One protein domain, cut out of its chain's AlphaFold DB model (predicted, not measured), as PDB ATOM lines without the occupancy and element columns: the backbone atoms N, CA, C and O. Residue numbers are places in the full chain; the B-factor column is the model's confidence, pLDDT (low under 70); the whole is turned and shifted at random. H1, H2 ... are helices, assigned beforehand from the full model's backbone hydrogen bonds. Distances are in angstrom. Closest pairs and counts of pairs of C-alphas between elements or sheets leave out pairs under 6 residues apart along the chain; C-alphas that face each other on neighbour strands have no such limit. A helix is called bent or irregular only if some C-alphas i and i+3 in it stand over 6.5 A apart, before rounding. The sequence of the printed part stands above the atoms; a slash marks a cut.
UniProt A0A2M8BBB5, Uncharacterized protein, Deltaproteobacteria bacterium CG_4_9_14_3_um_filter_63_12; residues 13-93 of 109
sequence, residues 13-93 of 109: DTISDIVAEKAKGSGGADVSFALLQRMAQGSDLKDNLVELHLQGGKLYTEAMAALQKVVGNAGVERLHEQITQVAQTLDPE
ATOM      1  N   ASP A  13     177.237 158.882 214.261       85.19
ATOM      2  CA  ASP A  13     177.374 157.449 214.544       85.19
ATOM      3  C   ASP A  13     178.505 156.799 213.726       85.19
ATOM      4  O   ASP A  13     179.115 155.833 214.161       85.19
ATOM      5  N   THR A  14     178.831 157.352 212.554       85.06
ATOM      6  CA  THR A  14     179.852 156.810 211.642       85.06
ATOM      7  C   THR A  14     181.185 157.559 211.722       85.06
ATOM      8  O   THR A  14     182.147 157.189 211.048       85.06
ATOM      9  N   ILE A  15     181.276 158.618 212.536       86.06
ATOM     10  CA  ILE A  15     182.448 159.501 212.556       86.06
ATOM     11  C   ILE A  15     183.699 158.813 213.108       86.06
ATOM     12  O   ILE A  15     184.797 159.065 212.613       86.06
ATOM     13  N   SER A  16     183.536 157.911 214.082       85.00
ATOM     14  CA  SER A  16     184.625 157.104 214.643       85.00
ATOM     15  C   SER A  16     185.306 156.265 213.552       85.00
ATOM     16  O   SER A  16     186.529 156.317 213.409       85.00
ATOM     17  N   ASP A  17     184.518 155.567 212.728       84.44
ATOM     18  CA  ASP A  17     185.017 154.769 211.603       84.44
ATOM     19  C   ASP A  17     185.704 155.631 210.541       84.44
ATOM     20  O   ASP A  17     186.804 155.310 210.094       84.44
ATOM     21  N   ILE A  18     185.104 156.766 210.169       83.88
ATOM     22  CA  ILE A  18     185.678 157.669 209.157       83.88
ATOM     23  C   ILE A  18     187.048 158.194 209.609       83.88
ATOM     24  O   ILE A  18     187.998 158.224 208.820       83.88
ATOM     25  N   VAL A  19     187.172 158.588 210.880       82.25
ATOM     26  CA  VAL A  19     188.445 159.033 211.459       82.25
ATOM     27  C   VAL A  19     189.466 157.896 211.459       82.25
ATOM     28  O   VAL A  19     190.617 158.130 211.085       82.25
ATOM     29  N   ALA A  20     189.064 156.679 211.832       80.56
ATOM     30  CA  ALA A  20     189.944 155.515 211.846       80.56
ATOM     31  C   ALA A  20     190.461 155.158 210.440       80.56
ATOM     32  O   ALA A  20     191.659 154.926 210.264       80.56
ATOM     33  N   GLU A  21     189.599 155.177 209.424       81.69
ATOM     34  CA  GLU A  21     189.980 154.902 208.033       81.69
ATOM     35  C   GLU A  21     190.911 155.984 207.472       81.69
ATOM     36  O   GLU A  21     191.952 155.681 206.882       81.69
ATOM     37  N   LYS A  22     190.604 157.263 207.717       77.19
ATOM     38  CA  LYS A  22     191.473 158.376 207.305       77.19
ATOM     39  C   LYS A  22     192.816 158.361 208.037       77.19
ATOM     40  O   LYS A  22     193.834 158.699 207.433       77.19
ATOM     41  N   ALA A  23     192.847 157.932 209.297       74.50
ATOM     42  CA  ALA A  23     194.080 157.780 210.061       74.50
ATOM     43  C   ALA A  23     194.997 156.687 209.494       74.50
ATOM     44  O   ALA A  23     196.207 156.883 209.467       74.50
ATOM     45  N   LYS A  24     194.451 155.571 208.989       71.44
ATOM     46  CA  LYS A  24     195.247 154.514 208.330       71.44
ATOM     47  C   LYS A  24     195.945 155.005 207.058       71.44
ATOM     48  O   LYS A  24     197.017 154.509 206.725       71.44
ATOM     49  N   GLY A  25     195.340 155.963 206.351       67.94
ATOM     50  CA  GLY A  25     195.901 156.564 205.135       67.94
ATOM     51  C   GLY A  25     196.799 157.784 205.371       67.94
ATOM     52  O   GLY A  25     197.564 158.159 204.484       67.94
ATOM     53  N   SER A  26     196.722 158.414 206.547       63.03
ATOM     54  CA  SER A  26     197.514 159.595 206.896       63.03
ATOM     55  C   SER A  26     198.782 159.165 207.630       63.03
ATOM     56  O   SER A  26     198.724 158.560 208.697       63.03
ATOM     57  N   GLY A  27     199.950 159.447 207.053       57.22
ATOM     58  CA  GLY A  27     201.243 159.057 207.614       57.22
ATOM     59  C   GLY A  27     201.544 159.747 208.948       57.22
ATOM     60  O   GLY A  27     202.211 160.771 208.951       57.22
ATOM     61  N   GLY A  28     201.056 159.186 210.060       58.16
ATOM     62  CA  GLY A  28     201.565 159.244 211.442       58.16
ATOM     63  C   GLY A  28     201.782 160.591 212.155       58.16
ATOM     64  O   GLY A  28     201.865 160.596 213.379       58.16
ATOM     65  N   ALA A  29     201.881 161.722 211.458       64.38
ATOM     66  CA  ALA A  29     202.400 162.979 212.004       64.38
ATOM     67  C   ALA A  29     201.338 164.075 212.196       64.38
ATOM     68  O   ALA A  29     201.665 165.174 212.646       64.38
ATOM     69  N   ASP A  30     200.073 163.816 211.864       76.69
ATOM     70  CA  ASP A  30     199.035 164.837 211.992       76.69
ATOM     71  C   ASP A  30     198.450 164.852 213.414       76.69
ATOM     72  O   ASP A  30     197.682 163.979 213.826       76.69
ATOM     73  N   VAL A  31     198.830 165.883 214.173       79.38
ATOM     74  CA  VAL A  31     198.402 166.122 215.564       79.38
ATOM     75  C   VAL A  31     196.876 166.151 215.696       79.38
ATOM     76  O   VAL A  31     196.331 165.717 216.710       79.38
ATOM     77  N   SER A  32     196.169 166.603 214.658       81.12
ATOM     78  CA  SER A  32     194.704 166.663 214.647       81.12
ATOM     79  C   SER A  32     194.091 165.259 214.633       81.12
ATOM     80  O   SER A  32     193.120 165.003 215.339       81.12
ATOM     81  N   PHE A  33     194.693 164.317 213.901       80.12
ATOM     82  CA  PHE A  33     194.267 162.916 213.921       80.12
ATOM     83  C   PHE A  33     194.583 162.233 215.251       80.12
ATOM     84  O   PHE A  33     193.767 161.452 215.736       80.12
ATOM     85  N   ALA A  34     195.726 162.544 215.864       83.38
ATOM     86  CA  ALA A  34     196.075 162.012 217.182       83.38
ATOM     87  C   ALA A  34     195.087 162.472 218.269       83.38
ATOM     88  O   ALA A  34     194.706 161.675 219.124       83.38
ATOM     89  N   LEU A  35     194.623 163.728 218.206       86.38
ATOM     90  CA  LEU A  35     193.581 164.246 219.095       86.38
ATOM     91  C   LEU A  35     192.272 163.458 218.944       86.38
ATOM     92  O   LEU A  35     191.744 162.961 219.936       86.38
ATOM     93  N   LEU A  36     191.778 163.300 217.711       86.88
ATOM     94  CA  LEU A  36     190.527 162.581 217.446       86.88
ATOM     95  C   LEU A  36     190.617 161.101 217.834       86.88
ATOM     96  O   LEU A  36     189.684 160.566 218.426       86.88
ATOM     97  N   GLN A  37     191.754 160.452 217.569       83.31
ATOM     98  CA  GLN A  37     191.995 159.080 218.016       83.31
ATOM     99  C   GLN A  37     192.008 158.973 219.534       83.31
ATOM    100  O   GLN A  37     191.410 158.052 220.075       83.31
ATOM    101  N   ARG A  38     192.662 159.911 220.228       84.50
ATOM    102  CA  ARG A  38     192.688 159.919 221.693       84.50
ATOM    103  C   ARG A  38     191.296 160.121 222.278       84.50
ATOM    104  O   ARG A  38     190.975 159.483 223.273       84.50
ATOM    105  N   MET A  39     190.469 160.954 221.652       84.25
ATOM    106  CA  MET A  39     189.066 161.109 222.033       84.25
ATOM    107  C   MET A  39     188.250 159.843 221.762       84.25
ATOM    108  O   MET A  39     187.402 159.500 222.567       84.25
ATOM    109  N   ALA A  40     188.507 159.113 220.681       81.94
ATOM    110  CA  ALA A  40     187.864 157.819 220.438       81.94
ATOM    111  C   ALA A  40     188.427 156.686 221.331       81.94
ATOM    112  O   ALA A  40     187.912 155.569 221.345       81.94
ATOM    113  N   GLN A  41     189.517 156.937 222.067       74.94
ATOM    114  CA  GLN A  41     190.202 155.933 222.873       74.94
ATOM    115  C   GLN A  41     189.512 155.786 224.234       74.94
ATOM    116  O   GLN A  41     189.864 156.450 225.206       74.94
ATOM    117  N   GLY A  42     188.531 154.886 224.303       64.31
ATOM    118  CA  GLY A  42     187.860 154.498 225.550       64.31
ATOM    119  C   GLY A  42     186.369 154.824 225.619       64.31
ATOM    120  O   GLY A  42     185.704 154.281 226.496       64.31
ATOM    121  N   SER A  43     185.852 155.620 224.679       70.00
ATOM    122  CA  SER A  43     184.425 155.915 224.495       70.00
ATOM    123  C   SER A  43     184.140 156.250 223.031       70.00
ATOM    124  O   SER A  43     185.062 156.554 222.268       70.00
ATOM    125  N   ASP A  44     182.864 156.246 222.649       82.94
ATOM    126  CA  ASP A  44     182.443 156.710 221.332       82.94
ATOM    127  C   ASP A  44     182.810 158.183 221.116       82.94
ATOM    128  O   ASP A  44     182.542 159.055 221.949       82.94
ATOM    129  N   LEU A  45     183.415 158.481 219.960       86.00
ATOM    130  CA  LEU A  45     183.832 159.840 219.598       86.00
ATOM    131  C   LEU A  45     182.642 160.812 219.618       86.00
ATOM    132  O   LEU A  45     182.789 161.971 220.002       86.00
ATOM    133  N   LYS A  46     181.459 160.316 219.250       87.62
ATOM    134  CA  LYS A  46     180.175 161.017 219.340       87.62
ATOM    135  C   LYS A  46     179.895 161.544 220.745       87.62
ATOM    136  O   LYS A  46     179.638 162.737 220.885       87.62
ATOM    137  N   ASP A  47     179.956 160.688 221.761       86.44
ATOM    138  CA  ASP A  47     179.604 161.076 223.129       86.44
ATOM    139  C   ASP A  47     180.578 162.128 223.658       86.44
ATOM    140  O   ASP A  47     180.160 163.141 224.215       86.44
ATOM    141  N   ASN A  48     181.868 161.965 223.359       88.81
ATOM    142  CA  ASN A  48     182.882 162.952 223.715       88.81
ATOM    143  C   ASN A  48     182.670 164.298 223.005       88.81
ATOM    144  O   ASN A  48     182.823 165.350 223.619       88.81
ATOM    145  N   LEU A  49     182.288 164.307 221.725       90.56
ATOM    146  CA  LEU A  49     181.989 165.549 221.001       90.56
ATOM    147  C   LEU A  49     180.758 166.270 221.564       90.56
ATOM    148  O   LEU A  49     180.762 167.500 221.656       90.56
ATOM    149  N   VAL A  50     179.724 165.521 221.949       89.94
ATOM    150  CA  VAL A  50     178.516 166.064 222.583       89.94
ATOM    151  C   VAL A  50     178.834 166.620 223.968       89.94
ATOM    152  O   VAL A  50     178.442 167.746 224.277       89.94
ATOM    153  N   GLU A  51     179.596 165.890 224.780       89.06
ATOM    154  CA  GLU A  51     180.014 166.350 226.105       89.06
ATOM    155  C   GLU A  51     180.845 167.639 226.013       89.06
ATOM    156  O   GLU A  51     180.561 168.620 226.701       89.06
ATOM    157  N   LEU A  52     181.819 167.689 225.100       89.31
ATOM    158  CA  LEU A  52     182.634 168.885 224.871       89.31
ATOM    159  C   LEU A  52     181.804 170.077 224.380       89.31
ATOM    160  O   LEU A  52     182.072 171.214 224.781       89.31
ATOM    161  N   HIS A  53     180.793 169.837 223.542       90.12
ATOM    162  CA  HIS A  53     179.864 170.878 223.109       90.12
ATOM    163  C   HIS A  53     179.068 171.445 224.291       90.12
ATOM    164  O   HIS A  53     178.990 172.662 224.450       90.12
ATOM    165  N   LEU A  54     178.549 170.581 225.169       86.81
ATOM    166  CA  LEU A  54     177.834 170.984 226.386       86.81
ATOM    167  C   LEU A  54     178.734 171.730 227.386       86.81
ATOM    168  O   LEU A  54     178.265 172.604 228.123       86.81
ATOM    169  N   GLN A  55     180.027 171.409 227.422       86.56
ATOM    170  CA  GLN A  55     181.016 172.125 228.232       86.56
ATOM    171  C   GLN A  55     181.371 173.502 227.644       86.56
ATOM    172  O   GLN A  55     181.748 174.398 228.398       86.56
ATOM    173  N   GLY A  56     181.220 173.700 226.328       78.50
ATOM    174  CA  GLY A  56     181.422 174.994 225.664       78.50
ATOM    175  C   GLY A  56     182.868 175.501 225.711       78.50
ATOM    176  O   GLY A  56     183.103 176.697 225.877       78.50
ATOM    177  N   GLY A  57     183.846 174.594 225.623       84.19
ATOM    178  CA  GLY A  57     185.266 174.896 225.827       84.19
ATOM    179  C   GLY A  57     186.117 174.945 224.554       84.19
ATOM    180  O   GLY A  57     185.720 174.491 223.483       84.19
ATOM    181  N   LYS A  58     187.361 175.422 224.702       87.81
ATOM    182  CA  LYS A  58     188.368 175.479 223.623       87.81
ATOM    183  C   LYS A  58     188.627 174.111 222.972       87.81
ATOM    184  O   LYS A  58     188.796 174.026 221.759       87.81
ATOM    185  N   LEU A  59     188.581 173.046 223.773       88.31
ATOM    186  CA  LEU A  59     188.804 171.676 223.314       88.31
ATOM    187  C   LEU A  59     187.759 171.230 222.274       88.31
ATOM    188  O   LEU A  59     188.101 170.504 221.347       88.31
ATOM    189  N   TYR A  60     186.518 171.725 222.368       89.31
ATOM    190  CA  TYR A  60     185.496 171.495 221.345       89.31
ATOM    191  C   TYR A  60     185.887 172.140 220.011       89.31
ATOM    192  O   TYR A  60     185.837 171.495 218.968       89.31
ATOM    193  N   THR A  61     186.336 173.398 220.035       90.19
ATOM    194  CA  THR A  61     186.789 174.104 218.829       90.19
ATOM    195  C   THR A  61     187.984 173.405 218.182       90.19
ATOM    196  O   THR A  61     188.032 173.270 216.961       90.19
ATOM    197  N   GLU A  62     188.929 172.919 218.991       91.19
ATOM    198  CA  GLU A  62     190.090 172.157 218.516       91.19
ATOM    199  C   GLU A  62     189.669 170.817 217.886       91.19
ATOM    200  O   GLU A  62     190.158 170.467 216.809       91.19
ATOM    201  N   ALA A  63     188.706 170.111 218.486       90.19
ATOM    202  CA  ALA A  63     188.142 168.883 217.925       90.19
ATOM    203  C   ALA A  63     187.402 169.136 216.597       90.19
ATOM    204  O   ALA A  63     187.597 168.396 215.634       90.19
ATOM    205  N   MET A  64     186.614 170.210 216.497       90.94
ATOM    206  CA  MET A  64     185.916 170.578 215.257       90.94
ATOM    207  C   MET A  64     186.895 170.978 214.147       90.94
ATOM    208  O   MET A  64     186.737 170.549 213.007       90.94
ATOM    209  N   ALA A  65     187.956 171.721 214.473       90.25
ATOM    210  CA  ALA A  65     189.014 172.044 213.515       90.25
ATOM    211  C   ALA A  65     189.765 170.788 213.038       90.25
ATOM    212  O   ALA A  65     190.142 170.685 211.868       90.25
ATOM    213  N   ALA A  66     189.962 169.804 213.921       89.31
ATOM    214  CA  ALA A  66     190.519 168.513 213.539       89.31
ATOM    215  C   ALA A  66     189.572 167.748 212.602       89.31
ATOM    216  O   ALA A  66     190.010 167.282 211.551       89.31
ATOM    217  N   LEU A  67     188.274 167.682 212.922       87.94
ATOM    218  CA  LEU A  67     187.256 167.049 212.075       87.94
ATOM    219  C   LEU A  67     187.150 167.714 210.703       87.94
ATOM    220  O   LEU A  67     187.047 167.018 209.698       87.94
ATOM    221  N   GLN A  68     187.261 169.039 210.628       88.38
ATOM    222  CA  GLN A  68     187.264 169.783 209.367       88.38
ATOM    223  C   GLN A  68     188.351 169.288 208.396       88.38
ATOM    224  O   GLN A  68     188.120 169.250 207.190       88.38
ATOM    225  N   LYS A  69     189.516 168.842 208.888       84.94
ATOM    226  CA  LYS A  69     190.557 168.238 208.035       84.94
ATOM    227  C   LYS A  69     190.185 166.843 207.525       84.94
ATOM    228  O   LYS A  69     190.665 166.429 206.474       84.94
ATOM    229  N   VAL A  70     189.345 166.123 208.266       83.12
ATOM    230  CA  VAL A  70     188.898 164.761 207.943       83.12
ATOM    231  C   VAL A  70     187.744 164.790 206.942       83.12
ATOM    232  O   VAL A  70     187.787 164.080 205.936       83.12
ATOM    233  N   VAL A  71     186.730 165.617 207.212       83.44
ATOM    234  CA  VAL A  71     185.431 165.608 206.514       83.44
ATOM    235  C   VAL A  71     185.155 166.879 205.700       83.44
ATOM    236  O   VAL A  71     184.148 166.964 205.004       83.44
ATOM    237  N   GLY A  72     186.052 167.868 205.746       85.31
ATOM    238  CA  GLY A  72     185.874 169.164 205.088       85.31
ATOM    239  C   GLY A  72     184.908 170.102 205.822       85.31
ATOM    240  O   GLY A  72     184.281 169.734 206.816       85.31
ATOM    241  N   ASN A  73     184.777 171.332 205.309       86.69
ATOM    242  CA  ASN A  73     183.931 172.383 205.898       86.69
ATOM    243  C   ASN A  73     182.458 171.962 205.980       86.69
ATOM    244  O   ASN A  73     181.874 171.949 207.057       86.69
ATOM    245  N   ALA A  74     181.889 171.523 204.857       84.31
ATOM    246  CA  ALA A  74     180.485 171.130 204.806       84.31
ATOM    247  C   ALA A  74     180.193 169.917 205.713       84.31
ATOM    248  O   ALA A  74     179.108 169.792 206.278       84.31
ATOM    249  N   GLY A  75     181.178 169.028 205.884       86.19
ATOM    250  CA  GLY A  75     181.056 167.894 206.788       86.19
ATOM    251  C   GLY A  75     181.043 168.310 208.258       86.19
ATOM    252  O   GLY A  75     180.208 167.834 209.025       86.19
ATOM    253  N   VAL A  76     181.929 169.228 208.659       89.62
ATOM    254  CA  VAL A  76     181.964 169.708 210.046       89.62
ATOM    255  C   VAL A  76     180.726 170.535 210.400       89.62
ATOM    256  O   VAL A  76     180.229 170.396 211.512       89.62
ATOM    257  N   GLU A  77     180.175 171.315 209.464       90.00
ATOM    258  CA  GLU A  77     178.904 172.032 209.656       90.00
ATOM    259  C   GLU A  77     177.764 171.049 209.949       90.00
ATOM    260  O   GLU A  77     177.093 171.156 210.975       90.00
ATOM    261  N   ARG A  78     177.634 169.997 209.134       88.62
ATOM    262  CA  ARG A  78     176.626 168.948 209.337       88.62
ATOM    263  C   ARG A  78     176.811 168.190 210.657       88.62
ATOM    264  O   ARG A  78     175.830 167.799 211.296       88.62
ATOM    265  N   LEU A  79     178.053 167.917 211.061       90.06
ATOM    266  CA  LEU A  79     178.338 167.289 212.356       90.06
ATOM    267  C   LEU A  79     177.996 168.234 213.510       90.06
ATOM    268  O   LEU A  79     177.425 167.787 214.499       90.06
ATOM    269  N   HIS A  80     178.283 169.531 213.380       91.62
ATOM    270  CA  HIS A  80     177.928 170.542 214.372       91.62
ATOM    271  C   HIS A  80     176.417 170.603 214.609       91.62
ATOM    272  O   HIS A  80     175.976 170.613 215.759       91.62
ATOM    273  N   GLU A  81     175.622 170.587 213.537       90.69
ATOM    274  CA  GLU A  81     174.160 170.559 213.619       90.69
ATOM    275  C   GLU A  81     173.663 169.306 214.348       90.69
ATOM    276  O   GLU A  81     172.853 169.413 215.268       90.69
ATOM    277  N   GLN A  82     174.195 168.127 214.004       91.38
ATOM    278  CA  GLN A  82     173.846 166.875 214.685       91.38
ATOM    279  C   GLN A  82     174.233 166.902 216.172       91.38
ATOM    280  O   GLN A  82     173.442 166.486 217.015       91.38
ATOM    281  N   ILE A  83     175.421 167.417 216.514       91.44
ATOM    282  CA  ILE A  83     175.881 167.528 217.910       91.44
ATOM    283  C   ILE A  83     174.952 168.452 218.686       91.44
ATOM    284  O   ILE A  83     174.535 168.119 219.789       91.44
ATOM    285  N   THR A  84     174.592 169.584 218.086       90.12
ATOM    286  CA  THR A  84     173.679 170.561 218.680       90.12
ATOM    287  C   THR A  84     172.298 169.947 218.911       90.12
ATOM    288  O   THR A  84     171.734 170.104 219.990       90.12
ATOM    289  N   GLN A  85     171.766 169.188 217.949       90.12
ATOM    290  CA  GLN A  85     170.492 168.477 218.102       90.12
ATOM    291  C   GLN A  85     170.532 167.458 219.246       90.12
ATOM    292  O   GLN A  85     169.617 167.428 220.064       90.12
ATOM    293  N   VAL A  86     171.594 166.653 219.341       89.00
ATOM    294  CA  VAL A  86     171.759 165.680 220.435       89.00
ATOM    295  C   VAL A  86     171.956 166.388 221.780       89.00
ATOM    296  O   VAL A  86     171.381 165.992 222.787       89.00
ATOM    297  N   ALA A  87     172.711 167.482 221.822       87.00
ATOM    298  CA  ALA A  87     172.884 168.274 223.034       87.00
ATOM    299  C   ALA A  87     171.552 168.873 223.524       87.00
ATOM    300  O   ALA A  87     171.274 168.865 224.722       87.00
ATOM    301  N   GLN A  88     170.698 169.335 222.603       85.12
ATOM    302  CA  GLN A  88     169.369 169.867 222.917       85.12
ATOM    303  C   GLN A  88     168.412 168.809 223.480       85.12
ATOM    304  O   GLN A  88     167.548 169.152 224.289       85.12
ATOM    305  N   THR A  89     168.536 167.543 223.068       85.12
ATOM    306  CA  THR A  89     167.722 166.460 223.642       85.12
ATOM    307  C   THR A  89     168.206 166.041 225.029       85.12
ATOM    308  O   THR A  89     167.384 165.626 225.845       85.12
ATOM    309  N   LEU A  90     169.506 166.169 225.310       79.56
ATOM    310  CA  LEU A  90     170.115 165.801 226.592       79.56
ATOM    311  C   LEU A  90     169.950 166.876 227.673       79.56
ATOM    312  O   LEU A  90     169.718 166.536 228.830       79.56
ATOM    313  N   ASP A  91     170.035 168.157 227.307       65.50
ATOM    314  CA  ASP A  91     169.850 169.273 228.237       65.50
ATOM    315  C   ASP A  91     168.780 170.255 227.722       65.50
ATOM    316  O   ASP A  91     169.082 171.326 227.175       65.50
ATOM    317  N   PRO A  92     167.487 169.903 227.875       60.81
ATOM    318  CA  PRO A  92     166.394 170.762 227.434       60.81
ATOM    319  C   PRO A  92     166.290 172.060 228.252       60.81
ATOM    320  O   PRO A  92     165.674 173.024 227.789       60.81
ATOM    321  N   GLU A  93     166.869 172.114 229.458       57.56
ATOM    322  CA  GLU A  93     166.871 173.311 230.311       57.56
ATOM    323  C   GLU A  93     167.880 174.361 229.819       57.56
ATOM    324  O   GLU A  93     167.562 175.552 229.777       57.56
TER     325      GLU A  93
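What this domain is: This is residues 13 to 93 of the 109 residues of an uncharacterized protein of Deltaproteobacteria bacterium CG_4_9_14_3_um_filter_63_12 (UniProt A0A2M8BBB5). One long bent helix, H4, folds back as a V of two arms, H4a and H4b, and H3 packs on both arms near the open end of the V. H2 crosses H4a and makes a hairpin with H1, whose turn, residues 24 to 29, sticks out. The printed part has 81 residues with four named helices, in the order H1, H2, H3, H4, and no named strand: all helix. It is compact, with a radius of gyration of the C-alphas of 12.3 A, and spans 44 by 27 by 22 A.

How they stand to each other: Start at H4, residues 58 to 90, one helix by its hydrogen bonds but bent: C-alphas 70 and 73 are 9.3 A apart. Its arms H4a, residues 58 to 70, and H4b, residues 73 to 90, touch at a steep tilt of 44 degrees, opposite ways, closest at the C-alphas of Gln 68 and Val 76, 5.3 A. H3, residues 45 to 55, touches H4b's residues 83 to 87 alone, closest at C-alphas Val 50 and Ile 83, 5.6 A. H3 and H4a form a hairpin, closest at C-alphas Leu 52 and Tyr 60, 5.2 A. H2, residues 31 to 40, touches H4a, closest at C-alphas Ser 32 and Ala 66, 4.7 A. H1, residues 15 to 25, forms a hairpin with H2, closest at C-alphas Ala 23 and Phe 33, 6.4 A, and is apart from H4b. Each O i to N i+4 pair is within hydrogen-bond range in H1, H2, H3 and H4b; in H4a, 7 of 9 are.

Where its parts are: Find C-alpha 15 at (182.448, 159.501, 212.556), where H1 begins its 15.6 A; H2 measures 14.3 A and H3 15.3 A. From C-alpha 58 at (188.368, 175.479, 223.623) H4a runs 19.0 A; H4b runs 25.7 A to C-alpha 90 at (170.115, 165.801, 226.592).

The domain as a whole: The C-alphas farthest apart, Gly 27 and Glu 93, are 43.6 A apart. The printed part has no cut, and its links are tight. Look for pLDDT under 70 at residues 25 to 29, 42 and 91 to 93.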